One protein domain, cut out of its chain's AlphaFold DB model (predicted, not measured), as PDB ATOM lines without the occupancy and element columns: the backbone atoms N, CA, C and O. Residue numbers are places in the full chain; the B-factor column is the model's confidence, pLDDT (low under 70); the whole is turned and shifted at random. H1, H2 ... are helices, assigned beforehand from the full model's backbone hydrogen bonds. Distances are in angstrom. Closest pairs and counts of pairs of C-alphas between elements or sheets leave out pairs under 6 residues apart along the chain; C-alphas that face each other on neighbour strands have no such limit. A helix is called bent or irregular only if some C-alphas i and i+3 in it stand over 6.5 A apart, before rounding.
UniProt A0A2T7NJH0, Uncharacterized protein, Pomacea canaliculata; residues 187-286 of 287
ATOM      1  N   SER A 187      11.111  -3.026  72.361       56.75
ATOM      2  CA  SER A 187      11.190  -3.312  70.931       56.75
ATOM      3  C   SER A 187      11.898  -4.639  70.695       56.75
ATOM      4  O   SER A 187      13.118  -4.762  70.795       56.75
ATOM      5  N   ILE A 188      11.112  -5.646  70.346       50.66
ATOM      6  CA  ILE A 188      11.583  -6.993  70.035       50.66
ATOM      7  C   ILE A 188      11.488  -7.156  68.526       50.66
ATOM      8  O   ILE A 188      10.474  -6.756  67.938       50.66
ATOM      9  N   PRO A 189      12.489  -7.754  67.864       37.06
ATOM     10  CA  PRO A 189      12.329  -8.121  66.467       37.06
ATOM     11  C   PRO A 189      11.034  -8.933  66.274       37.06
ATOM     12  O   PRO A 189      10.719  -9.811  67.078       37.06
ATOM     13  N   PHE A 190      10.301  -8.626  65.196       32.94
ATOM     14  CA  PHE A 190       9.055  -9.283  64.756       32.94
ATOM     15  C   PHE A 190       7.740  -8.900  65.466       32.94
ATOM     16  O   PHE A 190       6.743  -9.580  65.236       32.94
ATOM     17  N   ASN A 191       7.699  -7.829  66.275       37.31
ATOM     18  CA  ASN A 191       6.476  -7.309  66.929       37.31
ATOM     19  C   ASN A 191       5.611  -8.406  67.591       37.31
ATOM     20  O   ASN A 191       4.380  -8.371  67.565       37.31
ATOM     21  N   ILE A 192       6.272  -9.426  68.144       38.25
ATOM     22  CA  ILE A 192       5.610 -10.537  68.820       38.25
ATOM     23  C   ILE A 192       5.083  -9.988  70.142       38.25
ATOM     24  O   ILE A 192       5.855  -9.459  70.941       38.25
ATOM     25  N   ASN A 193       3.776 -10.113  70.374       42.94
ATOM     26  CA  ASN A 193       3.186  -9.785  71.664       42.94
ATOM     27  C   ASN A 193       3.607 -10.859  72.680       42.94
ATOM     28  O   ASN A 193       2.999 -11.925  72.775       42.94
ATOM     29  N   VAL A 194       4.735 -10.633  73.348       52.22
ATOM     30  CA  VAL A 194       5.221 -11.486  74.438       52.22
ATOM     31  C   VAL A 194       4.665 -11.001  75.762       52.22
ATOM     32  O   VAL A 194       4.460  -9.810  75.975       52.22
ATOM     33  N   PHE A 195       4.474 -11.963  76.661       60.84
ATOM     34  CA  PHE A 195       4.070 -11.742  78.045       60.84
ATOM     35  C   PHE A 195       4.855 -10.609  78.690       60.84
ATOM     36  O   PHE A 195       6.068 -10.501  78.492       60.84
ATOM     37  N   PHE A 196       4.145  -9.836  79.506       67.31
ATOM     38  CA  PHE A 196       4.702  -8.775  80.328       67.31
ATOM     39  C   PHE A 196       5.292  -7.596  79.537       67.31
ATOM     40  O   PHE A 196       6.114  -6.865  80.072       67.31
ATOM     41  N   LYS A 197       4.939  -7.413  78.251       70.94
ATOM     42  CA  LYS A 197       5.470  -6.312  77.423       70.94
ATOM     43  C   LYS A 197       5.167  -4.947  78.040       70.94
ATOM     44  O   LYS A 197       6.070  -4.118  78.121       70.94
ATOM     45  N   GLU A 198       3.927  -4.709  78.455       77.00
ATOM     46  CA  GLU A 198       3.517  -3.437  79.064       77.00
ATOM     47  C   GLU A 198       4.199  -3.262  80.424       77.00
ATOM     48  O   GLU A 198       4.832  -2.242  80.683       77.00
ATOM     49  N   GLU A 199       4.200  -4.315  81.237       81.00
ATOM     50  CA  GLU A 199       4.797  -4.354  82.571       81.00
ATOM     51  C   GLU A 199       6.320  -4.172  82.546       81.00
ATOM     52  O   GLU A 199       6.900  -3.597  83.465       81.00
ATOM     53  N   PHE A 200       6.988  -4.637  81.490       83.88
ATOM     54  CA  PHE A 200       8.431  -4.496  81.301       83.88
ATOM     55  C   PHE A 200       8.828  -3.230  80.542       83.88
ATOM     56  O   PHE A 200      10.012  -2.891  80.533       83.88
ATOM     57  N   THR A 201       7.883  -2.512  79.928       81.94
ATOM     58  CA  THR A 201       8.174  -1.294  79.151       81.94
ATOM     59  C   THR A 201       8.960  -0.252  79.954       81.94
ATOM     60  O   THR A 201       9.958   0.240  79.423       81.94
ATOM     61  N   PRO A 202       8.641   0.025  81.234       82.25
ATOM     62  CA  PRO A 202       9.454   0.925  82.052       82.25
ATOM     63  C   PRO A 202      10.920   0.474  82.167       82.25
ATOM     64  O   PRO A 202      11.838   1.274  81.979       82.25
ATOM     65  N   ALA A 203      11.160  -0.824  82.384       84.94
ATOM     66  CA  ALA A 203      12.508  -1.385  82.468       84.94
ATOM     67  C   ALA A 203      13.255  -1.301  81.124       84.94
ATOM     68  O   ALA A 203      14.437  -0.954  81.094       84.94
ATOM     69  N   CYS A 204      12.570  -1.573  80.009       81.94
ATOM     70  CA  CYS A 204      13.125  -1.426  78.662       81.94
ATOM     71  C   CYS A 204      13.510   0.026  78.352       81.94
ATOM     72  O   CYS A 204      14.582   0.265  77.805       81.94
ATOM     73  N   ASN A 205      12.695   1.002  78.759       81.31
ATOM     74  CA  ASN A 205      12.990   2.416  78.529       81.31
ATOM     75  C   ASN A 205      14.253   2.871  79.267       81.31
ATOM     76  O   ASN A 205      15.117   3.534  78.688       81.31
ATOM     77  N   ILE A 206      14.400   2.455  80.527       83.25
ATOM     78  CA  ILE A 206      15.610   2.702  81.322       83.25
ATOM     79  C   ILE A 206      16.839   2.071  80.651       83.25
ATOM     80  O   ILE A 206      17.894   2.704  80.555       83.25
ATOM     81  N   HIS A 207      16.713   0.836  80.156       85.00
ATOM     82  CA  HIS A 207      17.799   0.123  79.477       85.00
ATOM     83  C   HIS A 207      18.243   0.823  78.190       85.00
ATOM     84  O   HIS A 207      19.442   1.037  78.014       85.00
ATOM     85  N   ASP A 208      17.301   1.261  77.356       81.44
ATOM     86  CA  ASP A 208      17.560   2.003  76.116       81.44
ATOM     87  C   ASP A 208      18.333   3.305  76.376       81.44
ATOM     88  O   ASP A 208      19.335   3.605  75.713       81.44
ATOM     89  N   VAL A 209      17.907   4.070  77.386       80.50
ATOM     90  CA  VAL A 209      18.599   5.290  77.824       80.50
ATOM     91  C   VAL A 209      20.000   4.962  78.346       80.50
ATOM     92  O   VAL A 209      20.967   5.628  77.970       80.50
ATOM     93  N   CYS A 210      20.150   3.908  79.151       82.81
ATOM     94  CA  CYS A 210      21.453   3.464  79.652       82.81
ATOM     95  C   CYS A 210      22.387   3.023  78.521       82.81
ATOM     96  O   CYS A 210      23.572   3.352  78.532       82.81
ATOM     97  N   TYR A 211      21.863   2.355  77.497       78.81
ATOM     98  CA  TYR A 211      22.647   1.918  76.344       78.81
ATOM     99  C   TYR A 211      23.121   3.073  75.459       78.81
ATOM    100  O   TYR A 211      24.214   2.995  74.900       78.81
ATOM    101  N   ARG A 212      22.337   4.151  75.344       77.56
ATOM    102  CA  ARG A 212      22.730   5.351  74.586       77.56
ATOM    103  C   ARG A 212      23.636   6.291  75.373       77.56
ATOM    104  O   ARG A 212      24.618   6.793  74.834       77.56
ATOM    105  N   CYS A 213      23.305   6.544  76.637       79.38
ATOM    106  CA  CYS A 213      23.940   7.587  77.439       79.38
ATOM    107  C   CYS A 213      24.974   7.060  78.442       79.38
ATOM    108  O   CYS A 213      25.807   7.830  78.916       79.38
ATOM    109  N   GLY A 214      24.964   5.764  78.766       80.12
ATOM    110  CA  GLY A 214      25.801   5.177  79.818       80.12
ATOM    111  C   GLY A 214      27.297   5.382  79.593       80.12
ATOM    112  O   GLY A 214      28.011   5.720  80.538       80.12
ATOM    113  N   ALA A 215      27.759   5.306  78.340       78.94
ATOM    114  CA  ALA A 215      29.157   5.557  77.983       78.94
ATOM    115  C   ALA A 215      29.637   6.960  78.408       78.94
ATOM    116  O   ALA A 215      30.746   7.102  78.919       78.94
ATOM    117  N   ARG A 216      28.782   7.989  78.288       79.69
ATOM    118  CA  ARG A 216      29.083   9.368  78.722       79.69
ATOM    119  C   ARG A 216      29.288   9.469  80.231       79.69
ATOM    120  O   ARG A 216      30.120  10.239  80.700       79.69
ATOM    121  N   TYR A 217      28.521   8.693  80.985       79.12
ATOM    122  CA  TYR A 217      28.528   8.695  82.445       79.12
ATOM    123  C   TYR A 217      29.442   7.625  83.048       79.12
ATOM    124  O   TYR A 217      29.396   7.402  84.254       79.12
ATOM    125  N   SER A 218      30.289   6.983  82.232       83.25
ATOM    126  CA  SER A 218      31.166   5.879  82.654       83.25
ATOM    127  C   SER A 218      30.409   4.690  83.269       83.25
ATOM    128  O   SER A 218      30.937   3.971  84.115       83.25
ATOM    129  N   ILE A 219      29.165   4.467  82.845       82.50
ATOM    130  CA  ILE A 219      28.350   3.318  83.245       82.50
ATOM    131  C   ILE A 219      28.609   2.202  82.249       82.50
ATOM    132  O   ILE A 219      28.332   2.372  81.066       82.50
ATOM    133  N   SER A 220      29.114   1.062  82.723       84.06
ATOM    134  CA  SER A 220      29.381  -0.091  81.865       84.06
ATOM    135  C   SER A 220      28.092  -0.711  81.323       84.06
ATOM    136  O   SER A 220      27.045  -0.700  81.973       84.06
ATOM    137  N   ARG A 221      28.186  -1.330  80.143       82.00
ATOM    138  CA  ARG A 221      27.087  -2.104  79.552       82.00
ATOM    139  C   ARG A 221      26.544  -3.150  80.520       82.00
ATOM    140  O   ARG A 221      25.340  -3.255  80.701       82.00
ATOM    141  N   ASP A 222      27.440  -3.879  81.180       84.00
ATOM    142  CA  ASP A 222      27.050  -4.936  82.109       84.00
ATOM    143  C   ASP A 222      26.275  -4.369  83.311       84.00
ATOM    144  O   ASP A 222      25.358  -5.019  83.815       84.00
ATOM    145  N   ARG A 223      26.574  -3.128  83.735       85.75
ATOM    146  CA  ARG A 223      25.768  -2.426  84.738       85.75
ATOM    147  C   ARG A 223      24.373  -2.119  84.196       85.75
ATOM    148  O   ARG A 223      23.410  -2.450  84.885       85.75
ATOM    149  N   CYS A 224      24.254  -1.580  82.979       84.62
ATOM    150  CA  CYS A 224      22.955  -1.357  82.326       84.62
ATOM    151  C   CYS A 224      22.127  -2.648  82.236       84.62
ATOM    152  O   CYS A 224      20.960  -2.664  82.625       84.62
ATOM    153  N   ASP A 225      22.740  -3.745  81.788       85.50
ATOM    154  CA  ASP A 225      22.076  -5.045  81.664       85.50
ATOM    155  C   ASP A 225      21.639  -5.588  83.038       85.50
ATOM    156  O   ASP A 225      20.550  -6.144  83.176       85.50
ATOM    157  N   SER A 226      22.460  -5.423  84.082       86.12
ATOM    158  CA  SER A 226      22.118  -5.888  85.436       86.12
ATOM    159  C   SER A 226      20.931  -5.136  86.048       86.12
ATOM    160  O   SER A 226      20.047  -5.764  86.632       86.12
ATOM    161  N   VAL A 227      20.882  -3.810  85.869       86.56
ATOM    162  CA  VAL A 227      19.768  -2.969  86.330       86.56
ATOM    163  C   VAL A 227      18.496  -3.338  85.575       86.56
ATOM    164  O   VAL A 227      17.446  -3.496  86.191       86.56
ATOM    165  N   PHE A 228      18.600  -3.576  84.267       86.62
ATOM    166  CA  PHE A 228      17.486  -4.027  83.439       86.62
ATOM    167  C   PHE A 228      16.852  -5.329  83.943       86.62
ATOM    168  O   PHE A 228      15.638  -5.379  84.146       86.62
ATOM    169  N   LEU A 229      17.659  -6.359  84.224       85.69
ATOM    170  CA  LEU A 229      17.143  -7.612  84.783       85.69
ATOM    171  C   LEU A 229      16.484  -7.399  86.148       85.69
ATOM    172  O   LEU A 229      15.411  -7.946  86.395       85.69
ATOM    173  N   SER A 230      17.115  -6.612  87.023       88.62
ATOM    174  CA  SER A 230      16.582  -6.322  88.357       88.62
ATOM    175  C   SER A 230      15.216  -5.636  88.281       88.62
ATOM    176  O   SER A 230      14.283  -6.053  88.963       88.62
ATOM    177  N   GLN A 231      15.078  -4.637  87.407       86.62
ATOM    178  CA  GLN A 231      13.836  -3.891  87.190       86.62
ATOM    179  C   GLN A 231      12.718  -4.768  86.622       86.62
ATOM    180  O   GLN A 231      11.585  -4.738  87.098       86.62
ATOM    181  N   MET A 232      13.033  -5.621  85.645       85.38
ATOM    182  CA  MET A 232      12.053  -6.577  85.122       85.38
ATOM    183  C   MET A 232      11.614  -7.600  86.174       85.38
ATOM    184  O   MET A 232      10.467  -8.033  86.177       85.38
ATOM    185  N   GLN A 233      12.506  -8.006  87.076       87.81
ATOM    186  CA  GLN A 233      12.151  -8.930  88.154       87.81
ATOM    187  C   GLN A 233      11.334  -8.251  89.257       87.81
ATOM    188  O   GLN A 233      10.483  -8.910  89.852       87.81
ATOM    189  N   SER A 234      11.542  -6.957  89.522       87.06
ATOM    190  CA  SER A 234      10.811  -6.239  90.574       87.06
ATOM    191  C   SER A 234       9.336  -6.010  90.255       87.06
ATOM    192  O   SER A 234       8.535  -5.904  91.180       87.06
ATOM    193  N   VAL A 235       8.957  -5.984  88.975       86.56
ATOM    194  CA  VAL A 235       7.543  -5.921  88.559       86.56
ATOM    195  C   VAL A 235       6.840  -7.283  88.606       86.56
ATOM    196  O   VAL A 235       5.616  -7.346  88.513       86.56
ATOM    197  N   CYS A 236       7.572  -8.385  88.799       84.88
ATOM    198  CA  CYS A 236       6.960  -9.707  88.864       84.88
ATOM    199  C   CYS A 236       6.152  -9.910  90.166       84.88
ATOM    200  O   CYS A 236       6.697  -9.778  91.266       84.88
ATOM    201  N   PRO A 237       4.863 -10.301  90.086       79.12
ATOM    202  CA  PRO A 237       4.010 -10.487  91.261       79.12
ATOM    203  C   PRO A 237       4.428 -11.722  92.065       79.12
ATOM    204  O   PRO A 237       4.738 -12.746  91.479       79.12
ATOM    205  N   ARG A 238       4.335 -11.694  93.405       75.31
ATOM    206  CA  ARG A 238       4.786 -12.781  94.317       75.31
ATOM    207  C   ARG A 238       4.021 -14.123  94.229       75.31
ATOM    208  O   ARG A 238       4.343 -15.051  94.963       75.31
ATOM    209  N   GLN A 239       2.991 -14.236  93.391       59.22
ATOM    210  CA  GLN A 239       2.161 -15.446  93.231       59.22
ATOM    211  C   GLN A 239       2.700 -16.359  92.120       59.22
ATOM    212  O   GLN A 239       3.701 -16.031  91.516       59.22
ATOM    213  N   GLN A 240       2.058 -17.485  91.791       50.59
ATOM    214  CA  GLN A 240       2.549 -18.479  90.808       50.59
ATOM    215  C   GLN A 240       2.815 -17.929  89.382       50.59
ATOM    216  O   GLN A 240       3.559 -18.528  88.612       50.59
ATOM    217  N   GLN A 241       2.257 -16.763  89.032       57.25
ATOM    218  CA  GLN A 241       2.613 -16.023  87.811       57.25
ATOM    219  C   GLN A 241       4.035 -15.412  87.867       57.25
ATOM    220  O   GLN A 241       4.596 -15.091  86.818       57.25
ATOM    221  N   SER A 242       4.649 -15.332  89.059       67.62
ATOM    222  CA  SER A 242       6.064 -14.991  89.287       67.62
ATOM    223  C   SER A 242       6.984 -15.873  88.468       67.62
ATOM    224  O   SER A 242       7.836 -15.335  87.784       67.62
ATOM    225  N   ASP A 243       6.819 -17.198  88.485       72.75
ATOM    226  CA  ASP A 243       7.768 -18.102  87.826       72.75
ATOM    227  C   ASP A 243       7.829 -17.845  86.318       72.75
ATOM    228  O   ASP A 243       8.911 -17.823  85.722       72.75
ATOM    229  N   LEU A 244       6.673 -17.586  85.695       66.50
ATOM    230  CA  LEU A 244       6.606 -17.209  84.286       66.50
ATOM    231  C   LEU A 244       7.220 -15.823  84.061       66.50
ATOM    232  O   LEU A 244       8.059 -15.682  83.178       66.50
ATOM    233  N   CYS A 245       6.868 -14.825  84.874       75.75
ATOM    234  CA  CYS A 245       7.420 -13.473  84.771       75.75
ATOM    235  C   CYS A 245       8.948 -13.437  84.971       75.75
ATOM    236  O   CYS A 245       9.679 -12.846  84.179       75.75
ATOM    237  N   LEU A 246       9.469 -14.149  85.969       78.25
ATOM    238  CA  LEU A 246      10.897 -14.298  86.255       78.25
ATOM    239  C   LEU A 246      11.623 -15.045  85.130       78.25
ATOM    240  O   LEU A 246      12.767 -14.733  84.803       78.25
ATOM    241  N   THR A 247      10.964 -16.020  84.506       68.94
ATOM    242  CA  THR A 247      11.517 -16.712  83.336       68.94
ATOM    243  C   THR A 247      11.581 -15.780  82.129       68.94
ATOM    244  O   THR A 247      12.608 -15.719  81.453       68.94
ATOM    245  N   VAL A 248      10.508 -15.034  81.859       69.56
ATOM    246  CA  VAL A 248      10.434 -14.118  80.714       69.56
ATOM    247  C   VAL A 248      11.380 -12.927  80.909       69.56
ATOM    248  O   VAL A 248      12.097 -12.589  79.977       69.56
ATOM    249  N   SER A 249      11.503 -12.353  82.108       76.00
ATOM    250  CA  SER A 249      12.483 -11.285  82.392       76.00
ATOM    251  C   SER A 249      13.927 -11.725  82.132       76.00
ATOM    252  O   SER A 249      14.691 -11.015  81.480       76.00
ATOM    253  N   ARG A 250      14.304 -12.942  82.551       74.44
ATOM    254  CA  ARG A 250      15.617 -13.524  82.219       74.44
ATOM    255  C   ARG A 250      15.798 -13.703  80.715       74.44
ATOM    256  O   ARG A 250      16.887 -13.464  80.208       74.44
ATOM    257  N   LEU A 251      14.745 -14.092  79.998       68.25
ATOM    258  CA  LEU A 251      14.787 -14.225  78.542       68.25
ATOM    259  C   LEU A 251      15.073 -12.883  77.855       68.25
ATOM    260  O   LEU A 251      15.916 -12.829  76.961       68.25
ATOM    261  N   TYR A 252      14.407 -11.809  78.285       73.56
ATOM    262  CA  TYR A 252      14.664 -10.456  77.789       73.56
ATOM    263  C   TYR A 252      16.103 -10.017  78.076       73.56
ATOM    264  O   TYR A 252      16.794  -9.569  77.161       73.56
ATOM    265  N   TYR A 253      16.575 -10.192  79.313       76.94
ATOM    266  CA  TYR A 253      17.951  -9.880  79.710       76.94
ATOM    267  C   TYR A 253      18.990 -10.602  78.848       76.94
ATOM    268  O   TYR A 253      19.906  -9.975  78.319       76.94
ATOM    269  N   GLU A 254      18.838 -11.910  78.652       66.88
ATOM    270  CA  GLU A 254      19.780 -12.686  77.845       66.88
ATOM    271  C   GLU A 254      19.726 -12.288  76.363       66.88
ATOM    272  O   GLU A 254      20.761 -12.200  75.697       66.88
ATOM    273  N   ALA A 255      18.537 -11.968  75.840       68.31
ATOM    274  CA  ALA A 255      18.402 -11.459  74.481       68.31
ATOM    275  C   ALA A 255      19.177 -10.145  74.293       68.31
ATOM    276  O   ALA A 255      19.971 -10.042  73.356       68.31
ATOM    277  N   VAL A 256      19.009  -9.159  75.182       69.50
ATOM    278  CA  VAL A 256      19.694  -7.860  75.048       69.50
ATOM    279  C   VAL A 256      21.192  -7.952  75.330       69.50
ATOM    280  O   VAL A 256      21.978  -7.354  74.603       69.50
ATOM    281  N   LYS A 257      21.623  -8.770  76.291       73.50
ATOM    282  CA  LYS A 257      23.043  -8.965  76.619       73.50
ATOM    283  C   LYS A 257      23.844  -9.513  75.435       73.50
ATOM    284  O   LYS A 257      24.993  -9.118  75.205       73.50
ATOM    285  N   HIS A 258      23.232 -10.414  74.666       63.81
ATOM    286  CA  HIS A 258      23.884 -11.096  73.550       63.81
ATOM    287  C   HIS A 258      23.646 -10.436  72.188       63.81
ATOM    288  O   HIS A 258      24.552 -10.445  71.354       63.81
ATOM    289  N   LEU A 259      22.478  -9.829  71.956       60.19
ATOM    290  CA  LEU A 259      22.143  -9.161  70.690       60.19
ATOM    291  C   LEU A 259      22.396  -7.644  70.724       60.19
ATOM    292  O   LEU A 259      22.617  -7.032  69.681       60.19
ATOM    293  N   GLY A 260      22.424  -7.034  71.910       54.66
ATOM    294  CA  GLY A 260      22.658  -5.602  72.120       54.66
ATOM    295  C   GLY A 260      24.119  -5.168  71.983       54.66
ATOM    296  O   GLY A 260      24.393  -3.969  71.930       54.66
ATOM    297  N   PHE A 261      25.063  -6.113  71.852       51.47
ATOM    298  CA  PHE A 261      26.499  -5.834  71.695       51.47
ATOM    299  C   PHE A 261      26.805  -4.844  70.557       51.47
ATOM    300  O   PHE A 261      27.664  -3.979  70.712       51.47
ATOM    301  N   LEU A 262      26.070  -4.918  69.442       49.94
ATOM    302  CA  LEU A 262      26.258  -3.993  68.323       49.94
ATOM    303  C   LEU A 262      25.780  -2.570  68.651       49.94
ATOM    304  O   LEU A 262      26.368  -1.617  68.162       49.94
ATOM    305  N   ARG A 263      24.760  -2.385  69.496       55.22
ATOM    306  CA  ARG A 263      24.197  -1.054  69.792       55.22
ATOM    307  C   ARG A 263      24.974  -0.276  70.851       55.22
ATOM    308  O   ARG A 263      25.054   0.937  70.736       55.22
ATOM    309  N   TYR A 264      25.572  -0.941  71.839       59.62
ATOM    310  CA  TYR A 264      26.262  -0.239  72.930       59.62
ATOM    311  C   TYR A 264      27.567   0.443  72.473       59.62
ATOM    312  O   TYR A 264      27.829   1.589  72.825       59.62
ATOM    313  N   HIS A 265      28.377  -0.236  71.650       49.75
ATOM    314  CA  HIS A 265      29.680   0.282  71.202       49.75
ATOM    315  C   HIS A 265      29.656   1.026  69.859       49.75
ATOM    316  O   HIS A 265      30.633   1.696  69.541       49.75
ATOM    317  N   LEU A 266      28.583   0.936  69.062       47.44
ATOM    318  CA  LEU A 266      28.453   1.744  67.838       47.44
ATOM    319  C   LEU A 266      28.006   3.189  68.119       47.44
ATOM    320  O   LEU A 266      28.052   4.023  67.215       47.44
ATOM    321  N   SER A 267      27.659   3.511  69.366       49.78
ATOM    322  CA  SER A 267      27.373   4.863  69.861       49.78
ATOM    323  C   SER A 267      28.658   5.691  70.026       49.78
ATOM    324  O   SER A 267      28.964   6.188  71.104       49.78
ATOM    325  N   TRP A 268      29.441   5.856  68.954       46.84
ATOM    326  CA  TRP A 268      30.586   6.787  68.913       46.84
ATOM    327  C   TRP A 268      30.148   8.260  68.943       46.84
ATOM    328  O   TRP A 268      30.975   9.160  69.062       46.84
ATOM    329  N   PHE A 269      28.841   8.500  68.864       52.69
ATOM    330  CA  PHE A 269      28.191   9.775  69.106       52.69
ATOM    331  C   PHE A 269      27.239   9.595  70.285       52.69
ATOM    332  O   PHE A 269      26.224   8.917  70.158       52.69
ATOM    333  N   THR A 270      27.557  10.190  71.436       58.94
ATOM    334  CA  THR A 270      26.559  10.364  72.496       58.94
ATOM    335  C   THR A 270      25.537  11.384  71.989       58.94
ATOM    336  O   THR A 270      25.960  12.509  71.694       58.94
ATOM    337  N   PRO A 271      24.241  11.043  71.869       66.19
ATOM    338  CA  PRO A 271      23.212  12.006  71.488       66.19
ATOM    339  C   PRO A 271      23.267  13.256  72.373       66.19
ATOM    340  O   PRO A 271      23.618  13.172  73.555       66.19
ATOM    341  N   SER A 272      22.927  14.423  71.820       66.44
ATOM    342  CA  SER A 272      22.890  15.682  72.580       66.44
ATOM    343  C   SER A 272      21.958  15.599  73.788       66.44
ATOM    344  O   SER A 272      22.269  16.181  74.829       66.44
ATOM    345  N   GLU A 273      20.885  14.808  73.674       67.75
ATOM    346  CA  GLU A 273      19.919  14.480  74.734       67.75
ATOM    347  C   GLU A 273      20.603  13.949  75.999       67.75
ATOM    348  O   GLU A 273      20.266  14.360  77.107       67.75
ATOM    349  N   CYS A 274      21.674  13.160  75.860       72.25
ATOM    350  CA  CYS A 274      22.441  12.628  76.987       72.25
ATOM    351  C   CYS A 274      23.173  13.703  77.808       72.25
ATOM    352  O   CYS A 274      23.844  13.359  78.779       72.25
ATOM    353  N   SER A 275      23.098  14.983  77.434       72.12
ATOM    354  CA  SER A 275      23.631  16.104  78.217       72.12
ATOM    355  C   SER A 275      22.665  16.593  79.301       72.12
ATOM    356  O   SER A 275      23.086  17.372  80.154       72.12
ATOM    357  N   ASN A 276      21.401  16.151  79.286       71.44
ATOM    358  CA  ASN A 276      20.413  16.545  80.283       71.44
ATOM    359  C   ASN A 276      20.712  15.870  81.647       71.44
ATOM    360  O   ASN A 276      20.722  14.635  81.721       71.44
ATOM    361  N   PRO A 277      20.954  16.640  82.729       65.50
ATOM    362  CA  PRO A 277      21.219  16.085  84.057       65.50
ATOM    363  C   PRO A 277      20.044  15.276  84.630       65.50
ATOM    364  O   PRO A 277      20.283  14.334  85.388       65.50
ATOM    365  N   ASP A 278      18.808  15.570  84.225       65.62
ATOM    366  CA  ASP A 278      17.616  14.862  84.705       65.62
ATOM    367  C   ASP A 278      17.587  13.408  84.219       65.62
ATOM    368  O   ASP A 278      17.171  12.516  84.956       65.62
ATOM    369  N   ILE A 279      18.123  13.129  83.025       66.06
ATOM    370  CA  ILE A 279      18.265  11.762  82.496       66.06
ATOM    371  C   ILE A 279      19.242  10.955  83.360       66.06
ATOM    372  O   ILE A 279      19.008   9.782  83.659       66.06
ATOM    373  N   ARG A 280      20.337  11.583  83.806       64.44
ATOM    374  CA  ARG A 280      21.337  10.933  84.661       64.44
ATOM    375  C   ARG A 280      20.762  10.582  86.031       64.44
ATOM    376  O   ARG A 280      20.953   9.458  86.491       64.44
ATOM    377  N   LEU A 281      20.086  11.530  86.676       62.72
ATOM    378  CA  LEU A 281      19.579  11.342  88.034       62.72
ATOM    379  C   LEU A 281      18.439  10.317  88.070       62.72
ATOM    380  O   LEU A 281      18.409   9.448  88.937       62.72
ATOM    381  N   SER A 282      17.534  10.395  87.096       65.38
ATOM    382  CA  SER A 282      16.254   9.681  87.133       65.38
ATOM    383  C   SER A 282      16.341   8.288  86.515       65.38
ATOM    384  O   SER A 282      15.771   7.346  87.052       65.38
ATOM    385  N   CYS A 283      17.111   8.125  85.433       66.44
ATOM    386  CA  CYS A 283      17.184   6.859  84.696       66.44
ATOM    387  C   CYS A 283      18.407   6.004  85.060       66.44
ATOM    388  O   CYS A 283      18.402   4.804  84.810       66.44
ATOM    389  N   LEU A 284      19.480   6.599  85.601       67.25
ATOM    390  CA  LEU A 284      20.786   5.928  85.695       67.25
ATOM    391  C   LEU A 284      21.351   5.798  87.116       67.25
ATOM    392  O   LEU A 284      22.258   4.989  87.316       67.25
ATOM    393  N   GLN A 285      20.869   6.578  88.092       61.97
ATOM    394  CA  GLN A 285      21.470   6.645  89.434       61.97
ATOM    395  C   GLN A 285      20.586   6.132  90.584       61.97
ATOM    396  O   GLN A 285      21.133   5.843  91.645       61.97
ATOM    397  N   ASN A 286      19.274   5.959  90.391       51.38
ATOM    398  CA  ASN A 286      18.333   5.679  91.488       51.38
ATOM    399  C   ASN A 286      17.857   4.219  91.626       51.38
ATOM    400  O   ASN A 286      16.922   3.968  92.389       51.38
TER     401      ASN A 286
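This is residues 187 to 286 of the 287 residues of an uncharacterized protein of Pomacea canaliculata (UniProt A0A2T7NJH0). Three helices, H1, H2 and H3, make an up-and-down bundle, each running against the one before. The chain then wraps round residues 211 to 216 of H1 through short H4 and H5, and H6 crosses H1. The 100 printed residues, all helix in class with six named helices, are compact: radius of gyration of the C-alphas 13.9 A, spans 42 by 28 by 21 A.

Start at H1, residues 197 to 217, the hub, irregular where C-alphas 212 and 215 are 7.3 A apart. H2, residues 221 to 234, forms a hairpin with it at a shallow tilt of 23 degrees, closest C-alphas Ala 203 and Gln 231, 5.5 A. H3, residues 241 to 259, forms a hairpin with H2 at 15 degrees, closest C-alphas Met 232 and Ser 249, 5.5 A. H4, residues 261 to 265, and H5, residues 272 to 275, each only just touch H1, with 3 pairs of C-alphas within 8 A; the closest are Tyr 211 and Tyr 264, 5.4 A, and Cys 213 and Cys 274, 5.3 A. H6, residues 277 to 284, touches H1 at a steep tilt of 55 degrees, closest C-alphas Ile 206 and Cys 283, 5.6 A. Every O i to N i+4 pair is within hydrogen-bond range in H2, H3 and H6, against 12 of 17 in H1 and 0 of 1 in H4, whose O i to N i+3 count is 0 of 2; H5 is too short for an i+4 pair.

Find C-alpha 197 at (5.470, -6.312, 77.423); H1 runs 28.0 A from there. H2 is 20.1 A long, H3 26.9 A; H6 ends at C-alpha 284, (20.786, 5.928, 85.695).

The printed part has no cut and no long link. Mean pLDDT of the printed part is 70.1; 47 residues are under 70, among them 187 to 196 and 258 to 273.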